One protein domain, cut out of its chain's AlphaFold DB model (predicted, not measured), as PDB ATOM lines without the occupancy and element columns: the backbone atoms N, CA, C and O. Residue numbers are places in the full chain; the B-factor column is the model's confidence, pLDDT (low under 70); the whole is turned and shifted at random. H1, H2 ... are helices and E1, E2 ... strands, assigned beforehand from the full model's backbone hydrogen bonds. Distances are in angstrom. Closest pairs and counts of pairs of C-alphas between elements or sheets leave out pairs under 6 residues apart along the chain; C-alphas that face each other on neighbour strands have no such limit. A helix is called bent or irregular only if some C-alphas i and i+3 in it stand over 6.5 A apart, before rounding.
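What this domain is: This is residues 4 to 86 of the 97 residues of an uncharacterized protein of Prosthecobacter vanneervenii (UniProt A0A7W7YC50). A twisted two-stranded hairpin, E1 and E2, makes one end of the model, with the short stretches 24 to 25 and 84 to 85 paired along its two edges, and four helices spread away from it. H3 lies nearest the middle; H2 folds back beside it toward the end away from the hairpin, H4 lies near H3, and H1 stands crosswise near the last residue of H3. The printed part has 83 residues, with two named strands followed by four named helices in the order E1 E2 H1 H2 H3 H4; the sheet's order is E1 - E2, antiparallel, and the class is mixed, helices and strands. It is compact, with a radius of gyration of the C-alphas of 13.1 A and spans of 37 by 28 by 17 A.

Where its parts are: Find C-alpha 4 at (329.457, 520.505, 464.607); from there strand E1, residues 4 to 9, runs 15.8 A. Strand E2, residues 12 to 18, returns over 18.6 A. Look next at residues 30 to 37 for helix H1, 10.4 A long. Helix H2 begins at C-alpha 43, at (347.472, 513.374, 446.173), and runs through residue 53, 14.5 A; it is neither bent nor irregular, but only just: C-alphas 50 and 53 are 6.2 A apart. Helix H3, residues 58 to 67, is 14.4 A long. Helix H4, residues 72 to 78, is 10.1 A long and ends at C-alpha 78, at (336.974, 515.112, 443.696).

How they stand to each other: Start at the hairpin of E1 and E2, antiparallel neighbours at 144 degrees: N 7 and O 14 are 2.9 A apart and N 14 and O 7 are 2.8 A apart, within hydrogen-bond range. Residues 8 to 9 of E1 pair antiparallel with residues 84 to 85, and residues 17 to 18 of E2 with residues 24 to 25. E2 and H4 are only just apart, the closest C-alphas at 8.4 A. H4 and H3 are close but not clearly touching, with the C-alphas of Tyr 75 and Tyr 65 closest at 6.8 A; they run opposite ways at a shallow tilt of 33 degrees, only just short of steep. H3 and H2 form a helical hairpin: they touch, the closest C-alphas being Val 58 and Val 50 at 6.2 A, and run opposite ways at a shallow tilt of 10 degrees. H1 and H3 are about perpendicular at 79 degrees and close but not clearly touching, with the C-alphas of Leu 32 and His 67 closest at 7.2 A. In H1, H3 and H4 every O i to N i+4 pair is within hydrogen-bond range, and in H2 6 of 7 are.

The domain as a whole: Look for the two C-alphas farthest apart at Lys 20 and Glu 53, 40.3 A. The printed part, residues 4 to 86, has no cut. The link from E2 to H1, 11 residues, is long; the other links between named elements are tight. Mean pLDDT of the printed part is 94.1, and no printed residue is under 70.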
ATOM      1  N   TYR A   4     329.343 521.834 465.204       92.69
ATOM      2  CA  TYR A   4     329.457 520.505 464.607       92.69
ATOM      3  C   TYR A   4     328.127 520.092 463.988       92.69
ATOM      4  O   TYR A   4     327.065 520.455 464.488       92.69
ATOM      5  N   CYS A   5     328.201 519.341 462.898       93.50
ATOM      6  CA  CYS A   5     327.065 518.773 462.185       93.50
ATOM      7  C   CYS A   5     327.433 517.345 461.764       93.50
ATOM      8  O   CYS A   5     328.612 517.040 461.594       93.50
ATOM      9  N   THR A   6     326.443 516.472 461.624       95.88
ATOM     10  CA  THR A   6     326.635 515.141 461.043       95.88
ATOM     11  C   THR A   6     326.060 515.139 459.634       95.88
ATOM     12  O   THR A   6     324.921 515.562 459.435       95.88
ATOM     13  N   ILE A   7     326.848 514.665 458.673       95.75
ATOM     14  CA  ILE A   7     326.434 514.412 457.288       95.75
ATOM     15  C   ILE A   7     326.516 512.915 456.996       95.75
ATOM     16  O   ILE A   7     327.114 512.167 457.772       95.75
ATOM     17  N   GLN A   8     325.962 512.480 455.869       96.62
ATOM     18  CA  GLN A   8     326.126 511.115 455.380       96.62
ATOM     19  C   GLN A   8     326.898 511.127 454.058       96.62
ATOM     20  O   GLN A   8     326.517 511.860 453.151       96.62
ATOM     21  N   ILE A   9     327.960 510.328 453.945       95.75
ATOM     22  CA  ILE A   9     328.697 510.101 452.690       95.75
ATOM     23  C   ILE A   9     328.679 508.603 452.397       95.75
ATOM     24  O   ILE A   9     329.160 507.813 453.211       95.75
ATOM     25  N   ASN A  10     328.108 508.201 451.257       95.00
ATOM     26  CA  ASN A  10     327.950 506.795 450.857       95.00
ATOM     27  C   ASN A  10     327.351 505.922 451.975       95.00
ATOM     28  O   ASN A  10     327.880 504.870 452.329       95.00
ATOM     29  N   GLY A  11     326.283 506.406 452.609       93.62
ATOM     30  CA  GLY A  11     325.619 505.698 453.704       93.62
ATOM     31  C   GLY A  11     326.288 505.850 455.079       93.62
ATOM     32  O   GLY A  11     325.633 505.597 456.089       93.62
ATOM     33  N   LYS A  12     327.540 506.322 455.163       94.88
ATOM     34  CA  LYS A  12     328.284 506.454 456.428       94.88
ATOM     35  C   LYS A  12     328.093 507.825 457.061       94.88
ATOM     36  O   LYS A  12     328.252 508.845 456.396       94.88
ATOM     37  N   LEU A  13     327.803 507.846 458.359       96.31
ATOM     38  CA  LEU A  13     327.684 509.080 459.131       96.31
ATOM     39  C   LEU A  13     329.067 509.653 459.444       96.31
ATOM     40  O   LEU A  13     329.930 508.962 459.982       96.31
ATOM     41  N   ILE A  14     329.263 510.933 459.135       95.81
ATOM     42  CA  ILE A  14     330.521 511.650 459.337       95.81
ATOM     43  C   ILE A  14     330.234 512.942 460.089       95.81
ATOM     44  O   ILE A  14     329.422 513.767 459.667       95.81
ATOM     45  N   ARG A  15     330.935 513.138 461.209       96.06
ATOM     46  CA  ARG A  15     330.878 514.381 461.980       96.06
ATOM     47  C   ARG A  15     331.817 515.413 461.361       96.06
ATOM     48  O   ARG A  15     333.028 515.225 461.345       96.06
ATOM     49  N   ILE A  16     331.255 516.523 460.906       96.38
ATOM     50  CA  ILE A  16     331.967 517.651 460.307       96.38
ATOM     51  C   ILE A  16     331.990 518.854 461.247       96.38
ATOM     52  O   ILE A  16     331.154 518.993 462.147       96.38
ATOM     53  N   ARG A  17     332.946 519.754 461.018       95.69
ATOM     54  CA  ARG A  17     333.043 521.042 461.709       95.69
ATOM     55  C   ARG A  17     332.638 522.163 460.760       95.69
ATOM     56  O   ARG A  17     333.174 522.257 459.666       95.69
ATOM     57  N   VAL A  18     331.748 523.039 461.205       95.00
ATOM     58  CA  VAL A  18     331.450 524.314 460.550       95.00
ATOM     59  C   VAL A  18     332.353 525.370 461.172       95.00
ATOM     60  O   VAL A  18     332.300 525.597 462.388       95.00
ATOM     61  N   ASP A  19     333.235 525.953 460.364       93.00
ATOM     62  CA  ASP A  19     334.146 526.996 460.826       93.00
ATOM     63  C   ASP A  19     333.458 528.367 460.952       93.00
ATOM     64  O   ASP A  19     332.242 528.503 460.800       93.00
ATOM     65  N   LYS A  20     334.240 529.385 461.323       91.50
ATOM     66  CA  LYS A  20     333.747 530.749 461.552       91.50
ATOM     67  C   LYS A  20     333.167 531.400 460.289       91.50
ATOM     68  O   LYS A  20     332.328 532.281 460.425       91.50
ATOM     69  N   ASP A  21     333.582 530.936 459.113       91.12
ATOM     70  CA  ASP A  21     333.184 531.465 457.811       91.12
ATOM     71  C   ASP A  21     332.002 530.660 457.229       91.12
ATOM     72  O   ASP A  21     331.582 530.872 456.096       91.12
ATOM     73  N   GLY A  22     331.447 529.716 458.003       90.69
ATOM     74  CA  GLY A  22     330.353 528.845 457.573       90.69
ATOM     75  C   GLY A  22     330.809 527.656 456.723       90.69
ATOM     76  O   GLY A  22     329.968 526.880 456.264       90.69
ATOM     77  N   VAL A  23     332.119 527.463 456.536       92.75
ATOM     78  CA  VAL A  23     332.644 526.365 455.722       92.75
ATOM     79  C   VAL A  23     332.528 525.058 456.489       92.75
ATOM     80  O   VAL A  23     333.008 524.901 457.614       92.75
ATOM     81  N   GLN A  24     331.900 524.090 455.836       95.25
ATOM     82  CA  GLN A  24     331.719 522.734 456.325       95.25
ATOM     83  C   GLN A  24     332.970 521.921 456.012       95.25
ATOM     84  O   GLN A  24     333.246 521.642 454.847       95.25
ATOM     85  N   ARG A  25     333.739 521.564 457.039       95.94
ATOM     86  CA  ARG A  25     335.017 520.860 456.919       95.94
ATOM     87  C   ARG A  25     334.918 519.434 457.425       95.94
ATOM     88  O   ARG A  25     334.389 519.186 458.512       95.94
ATOM     89  N   LEU A  26     335.478 518.527 456.640       96.56
ATOM     90  CA  LEU A  26     335.645 517.128 456.995       96.56
ATOM     91  C   LEU A  26     336.591 516.972 458.202       96.56
ATOM     92  O   LEU A  26     337.299 517.923 458.567       96.56
ATOM     93  N   PRO A  27     336.585 515.802 458.866       95.44
ATOM     94  CA  PRO A  27     337.556 515.485 459.903       95.44
ATOM     95  C   PRO A  27     338.996 515.750 459.451       95.44
ATOM     96  O   PRO A  27     339.343 515.635 458.278       95.44
ATOM     97  N   ARG A  28     339.855 516.106 460.408       94.50
ATOM     98  CA  ARG A  28     341.278 516.344 460.156       94.50
ATOM     99  C   ARG A  28     342.110 515.465 461.075       94.50
ATOM    100  O   ARG A  28     342.059 515.635 462.293       94.50
ATOM    101  N   LEU A  29     342.898 514.568 460.492       96.38
ATOM    102  CA  LEU A  29     343.953 513.839 461.188       96.38
ATOM    103  C   LEU A  29     345.252 514.624 461.055       96.38
ATOM    104  O   LEU A  29     345.777 514.790 459.958       96.38
ATOM    105  N   ARG A  30     345.786 515.092 462.190       94.19
ATOM    106  CA  ARG A  30     346.998 515.930 462.218       94.19
ATOM    107  C   ARG A  30     348.195 515.263 461.538       94.19
ATOM    108  O   ARG A  30     348.949 515.951 460.870       94.19
ATOM    109  N   ALA A  31     348.340 513.945 461.674       95.50
ATOM    110  CA  ALA A  31     349.428 513.204 461.042       95.50
ATOM    111  C   ALA A  31     349.346 513.245 459.505       95.50
ATOM    112  O   ALA A  31     350.334 513.577 458.860       95.50
ATOM    113  N   LEU A  32     348.174 512.977 458.914       95.50
ATOM    114  CA  LEU A  32     347.993 513.048 457.455       95.50
ATOM    115  C   LEU A  32     348.209 514.457 456.922       95.50
ATOM    116  O   LEU A  32     348.828 514.647 455.884       95.50
ATOM    117  N   ASP A  33     347.691 515.436 457.650       93.50
ATOM    118  CA  ASP A  33     347.850 516.837 457.312       93.50
ATOM    119  C   ASP A  33     349.327 517.260 457.327       93.50
ATOM    120  O   ASP A  33     349.792 517.869 456.371       93.50
ATOM    121  N   MET A  34     350.100 516.850 458.340       95.19
ATOM    122  CA  MET A  34     351.551 517.066 458.372       95.19
ATOM    123  C   MET A  34     352.265 516.394 457.196       95.19
ATOM    124  O   MET A  34     353.112 517.032 456.577       95.19
ATOM    125  N   LEU A  35     351.905 515.147 456.860       96.25
ATOM    126  CA  LEU A  35     352.469 514.442 455.704       96.25
ATOM    127  C   LEU A  35     352.159 515.163 454.386       96.25
ATOM    128  O   LEU A  35     353.009 515.216 453.501       96.25
ATOM    129  N   PHE A  36     350.962 515.737 454.257       95.69
ATOM    130  CA  PHE A  36     350.584 516.539 453.097       95.69
ATOM    131  C   PHE A  36     351.396 517.838 453.030       95.69
ATOM    132  O   PHE A  36     351.988 518.140 451.997       95.69
ATOM    133  N   TYR A  37     351.504 518.572 454.142       93.56
ATOM    134  CA  TYR A  37     352.254 519.831 454.194       93.56
ATOM    135  C   TYR A  37     353.762 519.662 453.984       93.56
ATOM    136  O   TYR A  37     354.383 520.541 453.395       93.56
ATOM    137  N   CYS A  38     354.365 518.557 454.437       95.69
ATOM    138  CA  CYS A  38     355.787 518.289 454.203       95.69
ATOM    139  C   CYS A  38     356.075 517.625 452.845       95.69
ATOM    140  O   CYS A  38     357.229 517.322 452.550       95.69
ATOM    141  N   GLY A  39     355.047 517.383 452.021       94.19
ATOM    142  CA  GLY A  39     355.184 516.781 450.693       94.19
ATOM    143  C   GLY A  39     355.392 515.262 450.685       94.19
ATOM    144  O   GLY A  39     355.581 514.682 449.619       94.19
ATOM    145  N   ALA A  40     355.336 514.595 451.843       95.25
ATOM    146  CA  ALA A  40     355.417 513.136 451.935       95.25
ATOM    147  C   ALA A  40     354.138 512.438 451.433       95.25
ATOM    148  O   ALA A  40     354.190 511.297 450.979       95.25
ATOM    149  N   LEU A  41     352.991 513.122 451.497       95.62
ATOM    150  CA  LEU A  41     351.725 512.675 450.926       95.62
ATOM    151  C   LEU A  41     351.392 513.490 449.673       95.62
ATOM    152  O   LEU A  41     350.980 514.645 449.761       95.62
ATOM    153  N   ASP A  42     351.511 512.855 448.510       94.88
ATOM    154  CA  ASP A  42     351.168 513.434 447.210       94.88
ATOM    155  C   ASP A  42     349.826 512.872 446.709       94.88
ATOM    156  O   ASP A  42     349.680 511.675 446.439       94.88
ATOM    157  N   LEU A  43     348.828 513.750 446.578       94.44
ATOM    158  CA  LEU A  43     347.472 513.374 446.173       94.44
ATOM    159  C   LEU A  43     347.359 512.977 444.695       94.44
ATOM    160  O   LEU A  43     346.441 512.227 444.351       94.44
ATOM    161  N   ASN A  44     348.275 513.437 443.839       94.12
ATOM    162  CA  ASN A  44     348.333 513.030 442.438       94.12
ATOM    163  C   ASN A  44     348.910 511.622 442.327       94.12
ATOM    164  O   ASN A  44     348.321 510.778 441.656       94.12
ATOM    165  N   LYS A  45     349.991 511.331 443.063       94.69
ATOM    166  CA  LYS A  45     350.528 509.962 443.150       94.69
ATOM    167  C   LYS A  45     349.494 508.994 443.709       94.69
ATOM    168  O   LYS A  45     349.313 507.916 443.155       94.69
ATOM    169  N   LEU A  46     348.746 509.404 444.735       94.06
ATOM    170  CA  LEU A  46     347.642 508.604 445.267       94.06
ATOM    171  C   LEU A  46     346.547 508.348 444.216       94.06
ATOM    172  O   LEU A  46     345.980 507.261 444.168       94.06
ATOM    173  N   ALA A  47     346.240 509.323 443.355       93.19
ATOM    174  CA  ALA A  47     345.282 509.129 442.268       93.19
ATOM    175  C   ALA A  47     345.798 508.150 441.195       93.19
ATOM    176  O   ALA A  47     345.020 507.320 440.720       93.19
ATOM    177  N   THR A  48     347.087 508.212 440.848       93.06
ATOM    178  CA  THR A  48     347.740 507.281 439.910       93.06
ATOM    179  C   THR A  48     347.795 505.859 440.464       93.06
ATOM    180  O   THR A  48     347.416 504.925 439.758       93.06
ATOM    181  N   ALA A  49     348.151 505.695 441.742       92.75
ATOM    182  CA  ALA A  49     348.193 504.401 442.426       92.75
ATOM    183  C   ALA A  49     346.845 503.658 442.364       92.75
ATOM    184  O   ALA A  49     346.797 502.441 442.205       92.75
ATOM    185  N   VAL A  50     345.732 504.400 442.428       92.88
ATOM    186  CA  VAL A  50     344.379 503.836 442.292       92.88
ATOM    187  C   VAL A  50     344.025 503.504 440.843       92.88
ATOM    188  O   VAL A  50     343.440 502.458 440.584       92.88
ATOM    189  N   LYS A  51     344.311 504.404 439.893       90.31
ATOM    190  CA  LYS A  51     343.834 504.267 438.505       90.31
ATOM    191  C   LYS A  51     344.686 503.337 437.648       90.31
ATOM    192  O   LYS A  51     344.136 502.620 436.821       90.31
ATOM    193  N   SER A  52     346.003 503.423 437.784       86.69
ATOM    194  CA  SER A  52     346.950 502.834 436.834       86.69
ATOM    195  C   SER A  52     347.686 501.637 437.416       86.69
ATOM    196  O   SER A  52     347.953 500.685 436.694       86.69
ATOM    197  N   GLU A  53     348.003 501.676 438.708       81.44
ATOM    198  CA  GLU A  53     348.832 500.647 439.343       81.44
ATOM    199  C   GLU A  53     348.005 499.609 440.110       81.44
ATOM    200  O   GLU A  53     348.464 498.490 440.320       81.44
ATOM    201  N   GLY A  54     346.798 499.973 440.562       85.00
ATOM    202  CA  GLY A  54     345.967 499.116 441.411       85.00
ATOM    203  C   GLY A  54     346.582 498.823 442.786       85.00
ATOM    204  O   GLY A  54     346.087 497.967 443.514       85.00
ATOM    205  N   THR A  55     347.647 499.534 443.164       89.56
ATOM    206  CA  THR A  55     348.363 499.388 444.442       89.56
ATOM    207  C   THR A  55     347.583 499.982 445.616       89.56
ATOM    208  O   THR A  55     347.919 499.751 446.777       89.56
ATOM    209  N   CYS A  56     346.522 500.740 445.329       90.62
ATOM    210  CA  CYS A  56     345.661 501.387 446.307       90.62
ATOM    211  C   CYS A  56     344.192 501.317 445.866       90.62
ATOM    212  O   CYS A  56     343.898 501.378 444.672       90.62
ATOM    213  N   THR A  57     343.249 501.234 446.809       93.38
ATOM    214  CA  THR A  57     341.817 501.208 446.474       93.38
ATOM    215  C   THR A  57     341.200 502.607 446.462       93.38
ATOM    216  O   THR A  57     341.701 503.559 447.076       93.38
ATOM    217  N   VAL A  58     340.051 502.741 445.791       93.19
ATOM    218  CA  VAL A  58     339.271 503.985 445.815       93.19
ATOM    219  C   VAL A  58     338.827 504.313 447.246       93.19
ATOM    220  O   VAL A  58     338.811 505.488 447.611       93.19
ATOM    221  N   GLU A  59     338.509 503.318 448.086       93.50
ATOM    222  CA  GLU A  59     338.180 503.556 449.499       93.50
ATOM    223  C   GLU A  59     339.344 504.174 450.269       93.50
ATOM    224  O   GLU A  59     339.121 505.116 451.029       93.50
ATOM    225  N   THR A  60     340.576 503.703 450.058       94.12
ATOM    226  CA  THR A  60     341.759 504.292 450.699       94.12
ATOM    227  C   THR A  60     341.938 505.744 450.271       94.12
ATOM    228  O   THR A  60     342.128 506.620 451.117       94.12
ATOM    229  N   ARG A  61     341.784 506.041 448.974       94.81
ATOM    230  CA  ARG A  61     341.841 507.422 448.475       94.81
ATOM    231  C   ARG A  61     340.742 508.296 449.084       94.81
ATOM    232  O   ARG A  61     341.038 509.403 449.531       94.81
ATOM    233  N   ARG A  62     339.498 507.810 449.164       95.44
ATOM    234  CA  ARG A  62     338.394 508.518 449.839       95.44
ATOM    235  C   ARG A  62     338.727 508.792 451.301       95.44
ATOM    236  O   ARG A  62     338.563 509.919 451.758       95.44
ATOM    237  N   TRP A  63     339.228 507.786 452.019       95.00
ATOM    238  CA  TRP A  63     339.582 507.911 453.430       95.00
ATOM    239  C   TRP A  63     340.629 509.003 453.653       95.00
ATOM    240  O   TRP A  63     340.437 509.841 454.530       95.00
ATOM    241  N   VAL A  64     341.675 509.064 452.822       95.94
ATOM    242  CA  VAL A  64     342.689 510.130 452.897       95.94
ATOM    243  C   VAL A  64     342.048 511.508 452.732       95.94
ATOM    244  O   VAL A  64     342.205 512.365 453.601       95.94
ATOM    245  N   TYR A  65     341.256 511.720 451.678       95.62
ATOM    246  CA  TYR A  65     340.600 513.012 451.435       95.62
ATOM    247  C   TYR A  65     339.619 513.402 452.554       95.62
ATOM    248  O   TYR A  65     339.560 514.571 452.937       95.62
ATOM    249  N   GLN A  66     338.894 512.434 453.126       95.44
ATOM    250  CA  GLN A  66     337.990 512.660 454.261       95.44
ATOM    251  C   GLN A  66     338.706 513.056 455.555       95.44
ATOM    252  O   GLN A  66     338.064 513.608 456.444       95.44
ATOM    253  N   HIS A  67     340.010 512.799 455.669       96.31
ATOM    254  CA  HIS A  67     340.783 513.064 456.883       96.31
ATOM    255  C   HIS A  67     341.836 514.171 456.722       96.31
ATOM    256  O   HIS A  67     342.575 514.450 457.669       96.31
ATOM    257  N   LEU A  68     341.884 514.847 455.571       95.19
ATOM    258  CA  LEU A  68     342.743 516.016 455.336       95.19
ATOM    259  C   LEU A  68     342.104 517.347 455.765       95.19
ATOM    260  O   LEU A  68     342.747 518.390 455.723       95.19
ATOM    261  N   GLY A  69     340.847 517.345 456.218       92.31
ATOM    262  CA  GLY A  69     340.175 518.566 456.676       92.31
ATOM    263  C   GLY A  69     339.733 519.520 455.562       92.31
ATOM    264  O   GLY A  69     339.457 520.696 455.837       92.31
ATOM    265  N   PHE A  70     339.649 519.030 454.321       94.44
ATOM    266  CA  PHE A  70     339.059 519.762 453.201       94.44
ATOM    267  C   PHE A  70     337.594 520.128 453.463       94.44
ATOM    268  O   PHE A  70     336.932 519.576 454.353       94.44
ATOM    269  N   SER A  71     337.072 521.083 452.690       95.81
ATOM    270  CA  SER A  71     335.636 521.337 452.705       95.81
ATOM    271  C   SER A  71     334.873 520.141 452.129       95.81
ATOM    272  O   SER A  71     335.372 519.410 451.275       95.81
ATOM    273  N   VAL A  72     333.630 519.966 452.577       95.88
ATOM    274  CA  VAL A  72     332.724 518.943 452.035       95.88
ATOM    275  C   VAL A  72     332.487 519.166 450.535       95.88
ATOM    276  O   VAL A  72     332.382 518.195 449.797       95.88
ATOM    277  N   SER A  73     332.459 520.423 450.072       94.62
ATOM    278  CA  SER A  73     332.332 520.738 448.644       94.62
ATOM    279  C   SER A  73     333.563 520.312 447.843       94.62
ATOM    280  O   SER A  73     333.414 519.601 446.862       94.62
ATOM    281  N   ALA A  74     334.776 520.634 448.309       95.06
ATOM    282  CA  ALA A  74     336.007 520.234 447.628       95.06
ATOM    283  C   ALA A  74     336.155 518.705 447.565       95.06
ATOM    284  O   ALA A  74     336.674 518.167 446.595       95.06
ATOM    285  N   TYR A  75     335.671 517.986 448.583       96.25
ATOM    286  CA  TYR A  75     335.571 516.528 448.523       96.25
ATOM    287  C   TYR A  75     334.589 516.060 447.441       96.25
ATOM    288  O   TYR A  75     334.917 515.152 446.680       96.25
ATOM    289  N   ALA A  76     333.406 516.675 447.362       96.00
ATOM    290  CA  ALA A  76     332.392 516.341 446.364       96.00
ATOM    291  C   ALA A  76     332.898 516.565 444.929       96.00
ATOM    292  O   ALA A  76     332.640 515.739 444.062       96.00
ATOM    293  N   ASP A  77     333.690 517.615 444.701       95.00
ATOM    294  CA  ASP A  77     334.297 517.893 443.394       95.00
ATOM    295  C   ASP A  77     335.304 516.803 442.976       95.00
ATOM    296  O   ASP A  77     335.447 516.487 441.795       95.00
ATOM    297  N   VAL A  78     335.998 516.190 443.943       94.56
ATOM    298  CA  VAL A  78     336.974 515.112 443.696       94.56
ATOM    299  C   VAL A  78     336.287 513.757 443.487       94.56
ATOM    300  O   VAL A  78     336.781 512.929 442.714       94.56
ATOM    301  N   PHE A  79     335.172 513.515 444.181       95.00
ATOM    302  CA  PHE A  79     334.387 512.279 444.115       95.00
ATOM    303  C   PHE A  79     332.922 512.580 443.754       95.00
ATOM    304  O   PHE A  79     332.036 512.350 444.578       95.00
ATOM    305  N   PRO A  80     332.642 513.062 442.530       94.50
ATOM    306  CA  PRO A  80     331.295 513.482 442.127       94.50
ATOM    307  C   PRO A  80     330.263 512.346 442.139       94.50
ATOM    308  O   PRO A  80     329.064 512.594 442.210       94.50
ATOM    309  N   GLN A  81     330.720 511.094 442.082       94.06
ATOM    310  CA  GLN A  81     329.885 509.898 442.169       94.06
ATOM    311  C   GLN A  81     329.480 509.511 443.602       94.06
ATOM    312  O   GLN A  81     328.678 508.595 443.769       94.06
ATOM    313  N   ASP A  82     330.059 510.132 444.634       95.50
ATOM    314  CA  ASP A  82     329.712 509.823 446.022       95.50
ATOM    315  C   ASP A  82     328.385 510.495 446.412       95.50
ATOM    316  O   ASP A  82     328.174 511.690 446.204       95.50
ATOM    317  N   THR A  83     327.494 509.741 447.058       95.00
ATOM    318  CA  THR A  83     326.223 510.279 447.557       95.00
ATOM    319  C   THR A  83     326.453 511.001 448.878       95.00
ATOM    320  O   THR A  83     326.793 510.367 449.882       95.00
ATOM    321  N   ILE A  84     326.225 512.317 448.898       95.25
ATOM    322  CA  ILE A  84     326.383 513.157 450.089       95.25
ATOM    323  C   ILE A  84     325.026 513.719 450.520       95.25
ATOM    324  O   ILE A  84     324.434 514.549 449.832       95.25
ATOM    325  N   ILE A  85     324.555 513.314 451.701       94.56
ATOM    326  CA  ILE A  85     323.370 513.892 452.345       94.56
ATOM    327  C   ILE A  85     323.846 514.895 453.390       94.56
ATOM    328  O   ILE A  85     324.375 514.529 454.444       94.56
ATOM    329  N   ASN A  86     323.656 516.176 453.082       92.69
ATOM    330  CA  ASN A  86     324.081 517.284 453.923       92.69
ATOM    331  C   ASN A  86     322.873 518.143 454.351       92.69
ATOM    332  O   ASN A  86     322.295 518.842 453.514       92.69
TER     333      ASN A  86